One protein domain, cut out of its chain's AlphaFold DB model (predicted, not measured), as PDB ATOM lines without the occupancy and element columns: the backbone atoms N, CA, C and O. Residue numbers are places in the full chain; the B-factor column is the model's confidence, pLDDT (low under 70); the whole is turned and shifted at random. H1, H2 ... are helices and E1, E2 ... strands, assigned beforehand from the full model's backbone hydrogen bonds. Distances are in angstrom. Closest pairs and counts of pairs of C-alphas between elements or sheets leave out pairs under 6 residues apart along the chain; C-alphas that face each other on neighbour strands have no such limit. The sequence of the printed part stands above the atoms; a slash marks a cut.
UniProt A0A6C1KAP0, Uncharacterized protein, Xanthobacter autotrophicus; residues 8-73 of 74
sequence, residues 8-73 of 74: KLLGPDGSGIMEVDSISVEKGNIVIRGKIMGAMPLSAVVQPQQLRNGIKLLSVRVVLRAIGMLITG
ATOM      1  N   LYS A   8     168.822 123.342 120.316       79.00
ATOM      2  CA  LYS A   8     168.440 122.230 119.448       79.00
ATOM      3  C   LYS A   8     167.321 121.447 120.107       79.00
ATOM      4  O   LYS A   8     167.426 121.061 121.269       79.00
ATOM      5  N   LEU A   9     166.261 121.199 119.358       79.88
ATOM      6  CA  LEU A   9     165.259 120.213 119.728       79.88
ATOM      7  C   LEU A   9     165.769 118.848 119.306       79.88
ATOM      8  O   LEU A   9     166.139 118.660 118.146       79.88
ATOM      9  N   LEU A  10     165.807 117.924 120.258       81.75
ATOM     10  CA  LEU A  10     166.310 116.577 120.046       81.75
ATOM     11  C   LEU A  10     165.155 115.604 119.822       81.75
ATOM     12  O   LEU A  10     164.085 115.734 120.419       81.75
ATOM     13  N   GLY A  11     165.394 114.621 118.967       79.69
ATOM     14  CA  GLY A  11     164.562 113.444 118.834       79.69
ATOM     15  C   GLY A  11     164.752 112.476 119.994       79.69
ATOM     16  O   GLY A  11     165.651 112.643 120.822       79.69
ATOM     17  N   PRO A  12     163.909 111.437 120.067       77.75
ATOM     18  CA  PRO A  12     164.010 110.407 121.100       77.75
ATOM     19  C   PRO A  12     165.337 109.627 121.050       77.75
ATOM     20  O   PRO A  12     165.740 109.042 122.048       77.75
ATOM     21  N   ASP A  13     166.018 109.642 119.907       81.31
ATOM     22  CA  ASP A  13     167.342 109.064 119.662       81.31
ATOM     23  C   ASP A  13     168.502 110.039 119.950       81.31
ATOM     24  O   ASP A  13     169.667 109.694 119.756       81.31
ATOM     25  N   GLY A  14     168.203 111.263 120.400       73.62
ATOM     26  CA  GLY A  14     169.193 112.314 120.636       73.62
ATOM     27  C   GLY A  14     169.661 113.033 119.368       73.62
ATOM     28  O   GLY A  14     170.524 113.908 119.453       73.62
ATOM     29  N   SER A  15     169.102 112.710 118.197       77.19
ATOM     30  CA  SER A  15     169.395 113.434 116.957       77.19
ATOM     31  C   SER A  15     168.799 114.844 117.000       77.19
ATOM     32  O   SER A  15     167.728 115.068 117.557       77.19
ATOM     33  N   GLY A  16     169.486 115.835 116.429       73.56
ATOM     34  CA  GLY A  16     168.928 117.183 116.313       73.56
ATOM     35  C   GLY A  16     167.814 117.213 115.267       73.56
ATOM     36  O   GLY A  16     168.089 117.027 114.088       73.56
ATOM     37  N   ILE A  17     166.576 117.477 115.684       78.81
ATOM     38  CA  ILE A  17     165.418 117.613 114.789       78.81
ATOM     39  C   ILE A  17     165.314 119.047 114.266       78.81
ATOM     40  O   ILE A  17     165.171 119.260 113.063       78.81
ATOM     41  N   MET A  18     165.376 120.035 115.161       81.38
ATOM     42  CA  MET A  18     165.218 121.446 114.804       81.38
ATOM     43  C   MET A  18     166.256 122.304 115.514       81.38
ATOM     44  O   MET A  18     166.436 122.203 116.726       81.38
ATOM     45  N   GLU A  19     166.900 123.176 114.754       83.25
ATOM     46  CA  GLU A  19     167.734 124.254 115.264       83.25
ATOM     47  C   GLU A  19     166.870 125.506 115.411       83.25
ATOM     48  O   GLU A  19     166.247 125.954 114.448       83.25
ATOM     49  N   VAL A  20     166.762 126.023 116.634       84.69
ATOM     50  CA  VAL A  20     165.953 127.203 116.945       84.69
ATOM     51  C   VAL A  20     166.802 128.450 116.725       84.69
ATOM     52  O   VAL A  20     167.776 128.675 117.439       84.69
ATOM     53  N   ASP A  21     166.390 129.278 115.767       82.12
ATOM     54  CA  ASP A  21     167.058 130.536 115.428       82.12
ATOM     55  C   ASP A  21     166.595 131.676 116.347       82.12
ATOM     56  O   ASP A  21     167.382 132.519 116.775       82.12
ATOM     57  N   SER A  22     165.288 131.754 116.623       82.50
ATOM     58  CA  SER A  22     164.723 132.819 117.458       82.50
ATOM     59  C   SER A  22     163.358 132.466 118.039       82.50
ATOM     60  O   SER A  22     162.585 131.703 117.459       82.50
ATOM     61  N   ILE A  23     163.056 133.076 119.186       84.81
ATOM     62  CA  ILE A  23     161.743 133.036 119.829       84.81
ATOM     63  C   ILE A  23     161.273 134.483 120.003       84.81
ATOM     64  O   ILE A  23     161.953 135.282 120.649       84.81
ATOM     65  N   SER A  24     160.127 134.832 119.423       85.56
ATOM     66  CA  SER A  24     159.506 136.158 119.518       85.56
ATOM     67  C   SER A  24     158.062 136.060 120.011       85.56
ATOM     68  O   SER A  24     157.428 135.007 119.949       85.56
ATOM     69  N   VAL A  25     157.530 137.170 120.523       88.12
ATOM     70  CA  VAL A  25     156.099 137.307 120.817       88.12
ATOM     71  C   VAL A  25     155.500 138.238 119.776       88.12
ATOM     72  O   VAL A  25     155.865 139.409 119.698       88.12
ATOM     73  N   GLU A  26     154.572 137.725 118.976       86.69
ATOM     74  CA  GLU A  26     153.917 138.469 117.904       86.69
ATOM     75  C   GLU A  26     152.399 138.343 118.062       86.69
ATOM     76  O   GLU A  26     151.845 137.243 118.055       86.69
ATOM     77  N   LYS A  27     151.706 139.481 118.218       86.56
ATOM     78  CA  LYS A  27     150.234 139.547 118.348       86.56
ATOM     79  C   LYS A  27     149.666 138.628 119.449       86.56
ATOM     80  O   LYS A  27     148.601 138.041 119.287       86.56
ATOM     81  N   GLY A  28     150.392 138.485 120.560       85.25
ATOM     82  CA  GLY A  28     149.999 137.626 121.684       85.25
ATOM     83  C   GLY A  28     150.273 136.129 121.486       85.25
ATOM     84  O   GLY A  28     149.951 135.344 122.374       85.25
ATOM     85  N   ASN A  29     150.889 135.731 120.371       87.00
ATOM     86  CA  ASN A  29     151.362 134.369 120.136       87.00
ATOM     87  C   ASN A  29     152.876 134.287 120.344       87.00
ATOM     88  O   ASN A  29     153.590 135.259 120.097       87.00
ATOM     89  N   ILE A  30     153.367 133.116 120.745       87.81
ATOM     90  CA  ILE A  30     154.806 132.834 120.770       87.81
ATOM     91  C   ILE A  30     155.178 132.239 119.414       87.81
ATOM     92  O   ILE A  30     154.616 131.222 119.011       87.81
ATOM     93  N   VAL A  31     156.104 132.876 118.705       86.88
ATOM     94  CA  VAL A  31     156.600 132.438 117.399       86.88
ATOM     95  C   VAL A  31     158.023 131.927 117.572       86.88
ATOM     96  O   VAL A  31     158.912 132.660 117.995       86.88
ATOM     97  N   ILE A  32     158.230 130.657 117.247       87.06
ATOM     98  CA  ILE A  32     159.529 129.991 117.277       87.06
ATOM     99  C   ILE A  32     159.948 129.781 115.827       87.06
ATOM    100  O   ILE A  32     159.266 129.083 115.077       87.06
ATOM    101  N   ARG A  33     161.053 130.399 115.423       85.06
ATOM    102  CA  ARG A  33     161.625 130.243 114.084       85.06
ATOM    103  C   ARG A  33     162.838 129.342 114.169       85.06
ATOM    104  O   ARG A  33     163.659 129.503 115.070       85.06
ATOM    105  N   GLY A  34     162.946 128.420 113.228       82.81
ATOM    106  CA  GLY A  34     164.078 127.518 113.167       82.81
ATOM    107  C   GLY A  34     164.179 126.779 111.847       82.81
ATOM    108  O   GLY A  34     163.341 126.920 110.947       82.81
ATOM    109  N   LYS A  35     165.219 125.957 111.753       79.81
ATOM    110  CA  LYS A  35     165.483 125.089 110.610       79.81
ATOM    111  C   LYS A  35     165.404 123.642 111.049       79.81
ATOM    112  O   LYS A  35     166.041 123.242 112.023       79.81
ATOM    113  N   ILE A  36     164.619 122.857 110.322       77.56
ATOM    114  CA  ILE A  36     164.589 121.409 110.497       77.56
ATOM    115  C   ILE A  36     165.750 120.825 109.692       77.56
ATOM    116  O   ILE A  36     166.002 121.236 108.556       77.56
ATOM    117  N   MET A  37     166.475 119.878 110.283       64.56
ATOM    118  CA  MET A  37     167.566 119.172 109.608       64.56
ATOM    119  C   MET A  37     167.008 118.425 108.384       64.56
ATOM    120  O   MET A  37     166.356 117.395 108.526       64.56
ATOM    121  N   GLY A  38     167.235 118.968 107.180       63.62
ATOM    122  CA  GLY A  38     166.845 118.361 105.899       63.62
ATOM    123  C   GLY A  38     165.775 119.091 105.072       63.62
ATOM    124  O   GLY A  38     165.600 118.723 103.914       63.62
ATOM    125  N   ALA A  39     165.084 120.122 105.584       61.53
ATOM    126  CA  ALA A  39     164.102 120.884 104.792       61.53
ATOM    127  C   ALA A  39     163.726 122.258 105.394       61.53
ATOM    128  O   ALA A  39     163.809 122.456 106.601       61.53
ATOM    129  N   MET A  40     163.321 123.166 104.489       64.69
ATOM    130  CA  MET A  40     162.610 124.465 104.595       64.69
ATOM    131  C   MET A  40     162.444 125.118 105.995       64.69
ATOM    132  O   MET A  40     161.954 124.472 106.919       64.69
ATOM    133  N   PRO A  41     162.751 126.427 106.162       66.50
ATOM    134  CA  PRO A  41     162.573 127.129 107.437       66.50
ATOM    135  C   PRO A  41     161.124 127.036 107.928       66.50
ATOM    136  O   PRO A  41     160.189 127.374 107.197       66.50
ATOM    137  N   LEU A  42     160.946 126.607 109.177       78.12
ATOM    138  CA  LEU A  42     159.639 126.448 109.802       78.12
ATOM    139  C   LEU A  42     159.452 127.515 110.883       78.12
ATOM    140  O   LEU A  42     160.346 127.801 111.678       78.12
ATOM    141  N   SER A  43     158.264 128.115 110.912       78.50
ATOM    142  CA  SER A  43     157.829 128.987 112.004       78.50
ATOM    143  C   SER A  43     156.714 128.285 112.771       78.50
ATOM    144  O   SER A  43     155.604 128.144 112.261       78.50
ATOM    145  N   ALA A  44     157.009 127.830 113.985       82.38
ATOM    146  CA  ALA A  44     156.016 127.265 114.884       82.38
ATOM    147  C   ALA A  44     155.334 128.395 115.664       82.38
ATOM    148  O   ALA A  44     156.000 129.214 116.296       82.38
ATOM    149  N   VAL A  45     154.002 128.447 115.618       85.38
ATOM    150  CA  VAL A  45     153.205 129.458 116.322       85.38
ATOM    151  C   VAL A  45     152.436 128.787 117.448       85.38
ATOM    152  O   VAL A  45     151.563 127.956 117.202       85.38
ATOM    153  N   VAL A  46     152.732 129.180 118.682       85.81
ATOM    154  CA  VAL A  46     152.014 128.733 119.874       85.81
ATOM    155  C   VAL A  46     150.988 129.794 120.247       85.81
ATOM    156  O   VAL A  46     151.327 130.907 120.658       85.81
ATOM    157  N   GLN A  47     149.715 129.433 120.105       89.69
ATOM    158  CA  GLN A  47     148.602 130.299 120.488       89.69
ATOM    159  C   GLN A  47     148.349 130.254 122.004       89.69
ATOM    160  O   GLN A  47     148.593 129.216 122.628       89.69
ATOM    161  N   PRO A  48     147.759 131.304 122.609       86.50
ATOM    162  CA  PRO A  48     147.434 131.340 124.036       86.50
ATOM    163  C   PRO A  48     146.652 130.120 124.534       86.50
ATOM    164  O   PRO A  48     146.907 129.616 125.627       86.50
ATOM    165  N   GLN A  49     145.719 129.610 123.727       88.19
ATOM    166  CA  GLN A  49     144.933 128.432 124.090       88.19
ATOM    167  C   GLN A  49     145.795 127.162 124.149       88.19
ATOM    168  O   GLN A  49     145.673 126.368 125.081       88.19
ATOM    169  N   GLN A  50     146.698 126.991 123.180       85.38
ATOM    170  CA  GLN A  50     147.633 125.868 123.145       85.38
ATOM    171  C   GLN A  50     148.649 125.965 124.282       85.38
ATOM    172  O   GLN A  50     148.947 124.957 124.913       85.38
ATOM    173  N   LEU A  51     149.103 127.179 124.609       86.06
ATOM    174  CA  LEU A  51     149.981 127.420 125.749       86.06
ATOM    175  C   LEU A  51     149.312 127.001 127.065       86.06
ATOM    176  O   LEU A  51     149.908 126.266 127.847       86.06
ATOM    177  N   ARG A  52     148.053 127.398 127.293       87.44
ATOM    178  CA  ARG A  52     147.284 126.984 128.483       87.44
ATOM    179  C   ARG A  52     147.127 125.468 128.563       87.44
ATOM    180  O   ARG A  52     147.270 124.901 129.643       87.44
ATOM    181  N   ASN A  53     146.846 124.815 127.438       87.88
ATOM    182  CA  ASN A  53     146.745 123.358 127.382       87.88
ATOM    183  C   ASN A  53     148.096 122.692 127.678       87.88
ATOM    184  O   ASN A  53     148.147 121.770 128.485       87.88
ATOM    185  N   GLY A  54     149.188 123.201 127.104       84.50
ATOM    186  CA  GLY A  54     150.545 122.726 127.370       84.50
ATOM    187  C   GLY A  54     150.933 122.866 128.840       84.50
ATOM    188  O   GLY A  54     151.420 121.913 129.437       84.50
ATOM    189  N   ILE A  55     150.626 124.006 129.465       84.38
ATOM    190  CA  ILE A  55     150.877 124.228 130.897       84.38
ATOM    191  C   ILE A  55     150.086 123.237 131.759       84.38
ATOM    192  O   ILE A  55     150.624 122.727 132.736       84.38
ATOM    193  N   LYS A  56     148.844 122.894 131.393       85.06
ATOM    194  CA  LYS A  56     148.065 121.870 132.113       85.06
ATOM    195  C   LYS A  56     148.665 120.463 132.009       85.06
ATOM    196  O   LYS A  56     148.435 119.654 132.902       85.06
ATOM    197  N   LEU A  57     149.421 120.167 130.950       83.88
ATOM    198  CA  LEU A  57     150.147 118.898 130.812       83.88
ATOM    199  C   LEU A  57     151.402 118.843 131.698       83.88
ATOM    200  O   LEU A  57     151.901 117.757 131.999       83.88
ATOM    201  N   LEU A  58     151.905 119.995 132.154       84.94
ATOM    202  CA  LEU A  58     153.015 120.058 133.099       84.94
ATOM    203  C   LEU A  58     152.513 119.699 134.501       84.94
ATOM    204  O   LEU A  58     152.033 120.538 135.258       84.94
ATOM    205  N   SER A  59     152.642 118.424 134.873       85.50
ATOM    206  CA  SER A  59     152.441 118.016 136.267       85.50
ATOM    207  C   SER A  59     153.499 118.652 137.179       85.50
ATOM    208  O   SER A  59     154.628 118.905 136.752       85.50
ATOM    209  N   VAL A  60     153.180 118.829 138.466       86.56
ATOM    210  CA  VAL A  60     154.123 119.345 139.485       86.56
ATOM    211  C   VAL A  60     155.459 118.590 139.451       86.56
ATOM    212  O   VAL A  60     156.523 119.188 139.580       86.56
ATOM    213  N   ARG A  61     155.427 117.277 139.184       86.06
ATOM    214  CA  ARG A  61     156.632 116.448 139.041       86.06
ATOM    215  C   ARG A  61     157.503 116.868 137.851       86.06
ATOM    216  O   ARG A  61     158.721 116.910 137.996       86.06
ATOM    217  N   VAL A  62     156.902 117.169 136.698       86.38
ATOM    218  CA  VAL A  62     157.626 117.634 135.500       86.38
ATOM    219  C   VAL A  62     158.257 118.997 135.763       86.38
ATOM    220  O   VAL A  62     159.425 119.189 135.444       86.38
ATOM    221  N   VAL A  63     157.532 119.906 136.421       87.88
ATOM    222  CA  VAL A  63     158.052 121.232 136.791       87.88
ATOM    223  C   VAL A  63     159.256 121.110 137.729       87.88
ATOM    224  O   VAL A  63     160.296 121.706 137.467       87.88
ATOM    225  N   LEU A  64     159.167 120.281 138.774       88.69
ATOM    226  CA  LEU A  64     160.287 120.045 139.691       88.69
ATOM    227  C   LEU A  64     161.498 119.422 138.985       88.69
ATOM    228  O   LEU A  64     162.635 119.787 139.279       88.69
ATOM    229  N   ARG A  65     161.275 118.509 138.029       88.56
ATOM    230  CA  ARG A  65     162.358 117.932 137.218       88.56
ATOM    231  C   ARG A  65     163.000 118.967 136.298       88.56
ATOM    232  O   ARG A  65     164.224 119.002 136.233       88.56
ATOM    233  N   ALA A  66     162.209 119.822 135.656       85.44
ATOM    234  CA  ALA A  66     162.713 120.906 134.819       85.44
ATOM    235  C   ALA A  66     163.549 121.913 135.630       85.44
ATOM    236  O   ALA A  66     164.640 122.286 135.209       85.44
ATOM    237  N   ILE A  67     163.094 122.290 136.832       87.50
ATOM    238  CA  ILE A  67     163.874 123.128 137.761       87.50
ATOM    239  C   ILE A  67     165.174 122.417 138.163       87.50
ATOM    240  O   ILE A  67     166.239 123.028 138.161       87.50
ATOM    241  N   GLY A  68     165.109 121.116 138.455       89.06
ATOM    242  CA  GLY A  68     166.291 120.306 138.744       89.06
ATOM    243  C   GLY A  68     167.309 120.310 137.601       89.06
ATOM    244  O   GLY A  68     168.500 120.462 137.862       89.06
ATOM    245  N   MET A  69     166.862 120.212 136.346       85.81
ATOM    246  CA  MET A  69     167.735 120.286 135.164       85.81
ATOM    247  C   MET A  69     168.441 121.643 135.051       85.81
ATOM    248  O   MET A  69     169.644 121.673 134.805       85.81
ATOM    249  N   LEU A  70     167.739 122.752 135.321       84.19
ATOM    250  CA  LEU A  70     168.347 124.092 135.326       84.19
ATOM    251  C   LEU A  70     169.477 124.231 136.359       84.19
ATOM    252  O   LEU A  70     170.459 124.914 136.092       84.19
ATOM    253  N   ILE A  71     169.349 123.585 137.523       89.75
ATOM    254  CA  ILE A  71     170.341 123.665 138.610       89.75
ATOM    255  C   ILE A  71     171.470 122.640 138.422       89.75
ATOM    256  O   ILE A  71     172.607 122.891 138.811       89.75
ATOM    257  N   THR A  72     171.175 121.478 137.833       76.38
ATOM    258  CA  THR A  72     172.118 120.348 137.764       76.38
ATOM    259  C   THR A  72     173.040 120.411 136.540       76.38
ATOM    260  O   THR A  72     174.053 119.714 136.527       76.38
ATOM    261  N   GLY A  73     172.742 121.255 135.541       61.84
ATOM    262  CA  GLY A  73     173.662 121.598 134.443       61.84
ATOM    263  C   GLY A  73     174.189 120.415 133.617       61.84
ATOM    264  O   GLY A  73     175.245 120.533 133.001       61.84
TER     265      GLY A  73
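Overview. This is residues 8 to 73 of the 74 residues of an uncharacterized protein of Xanthobacter autotrophicus (UniProt A0A6C1KAP0). A twisted sheet makes one side of an open arch, H1 leads away, and H2 makes the other. The 66 printed residues include an antiparallel meander, E1 E2 E3 E4, each strand beside the one before, then H1 and H2, mixed in class. It is loose, radius of gyration of the C-alphas 14.1 A, spanning 36 by 32 by 18 A.

Along the chain. Find C-alpha 8 at (168.440, 122.230, 119.448), where E1, residues 8 to 10, begins. E2, 16 to 26, runs 26.1 A and bends by 58 degrees at residue 21. E3 is 29 to 36; E4 is 39 to 46. H1, 48 to 57, leads to H2, 60 to 72, ending at C-alpha 72, (172.118, 120.348, 137.764).

Arrangement. In hairpin E2 and E3, N 24 and O 31 are 2.9 A apart, within hydrogen-bond range. H1 only grazes the sheet; H2 is not on it. In both helices every O i to N i+4 pair is within range.

Size, cuts and confidence. The printed part has no cut; pLDDT is under 70 at 37 to 41 and 73.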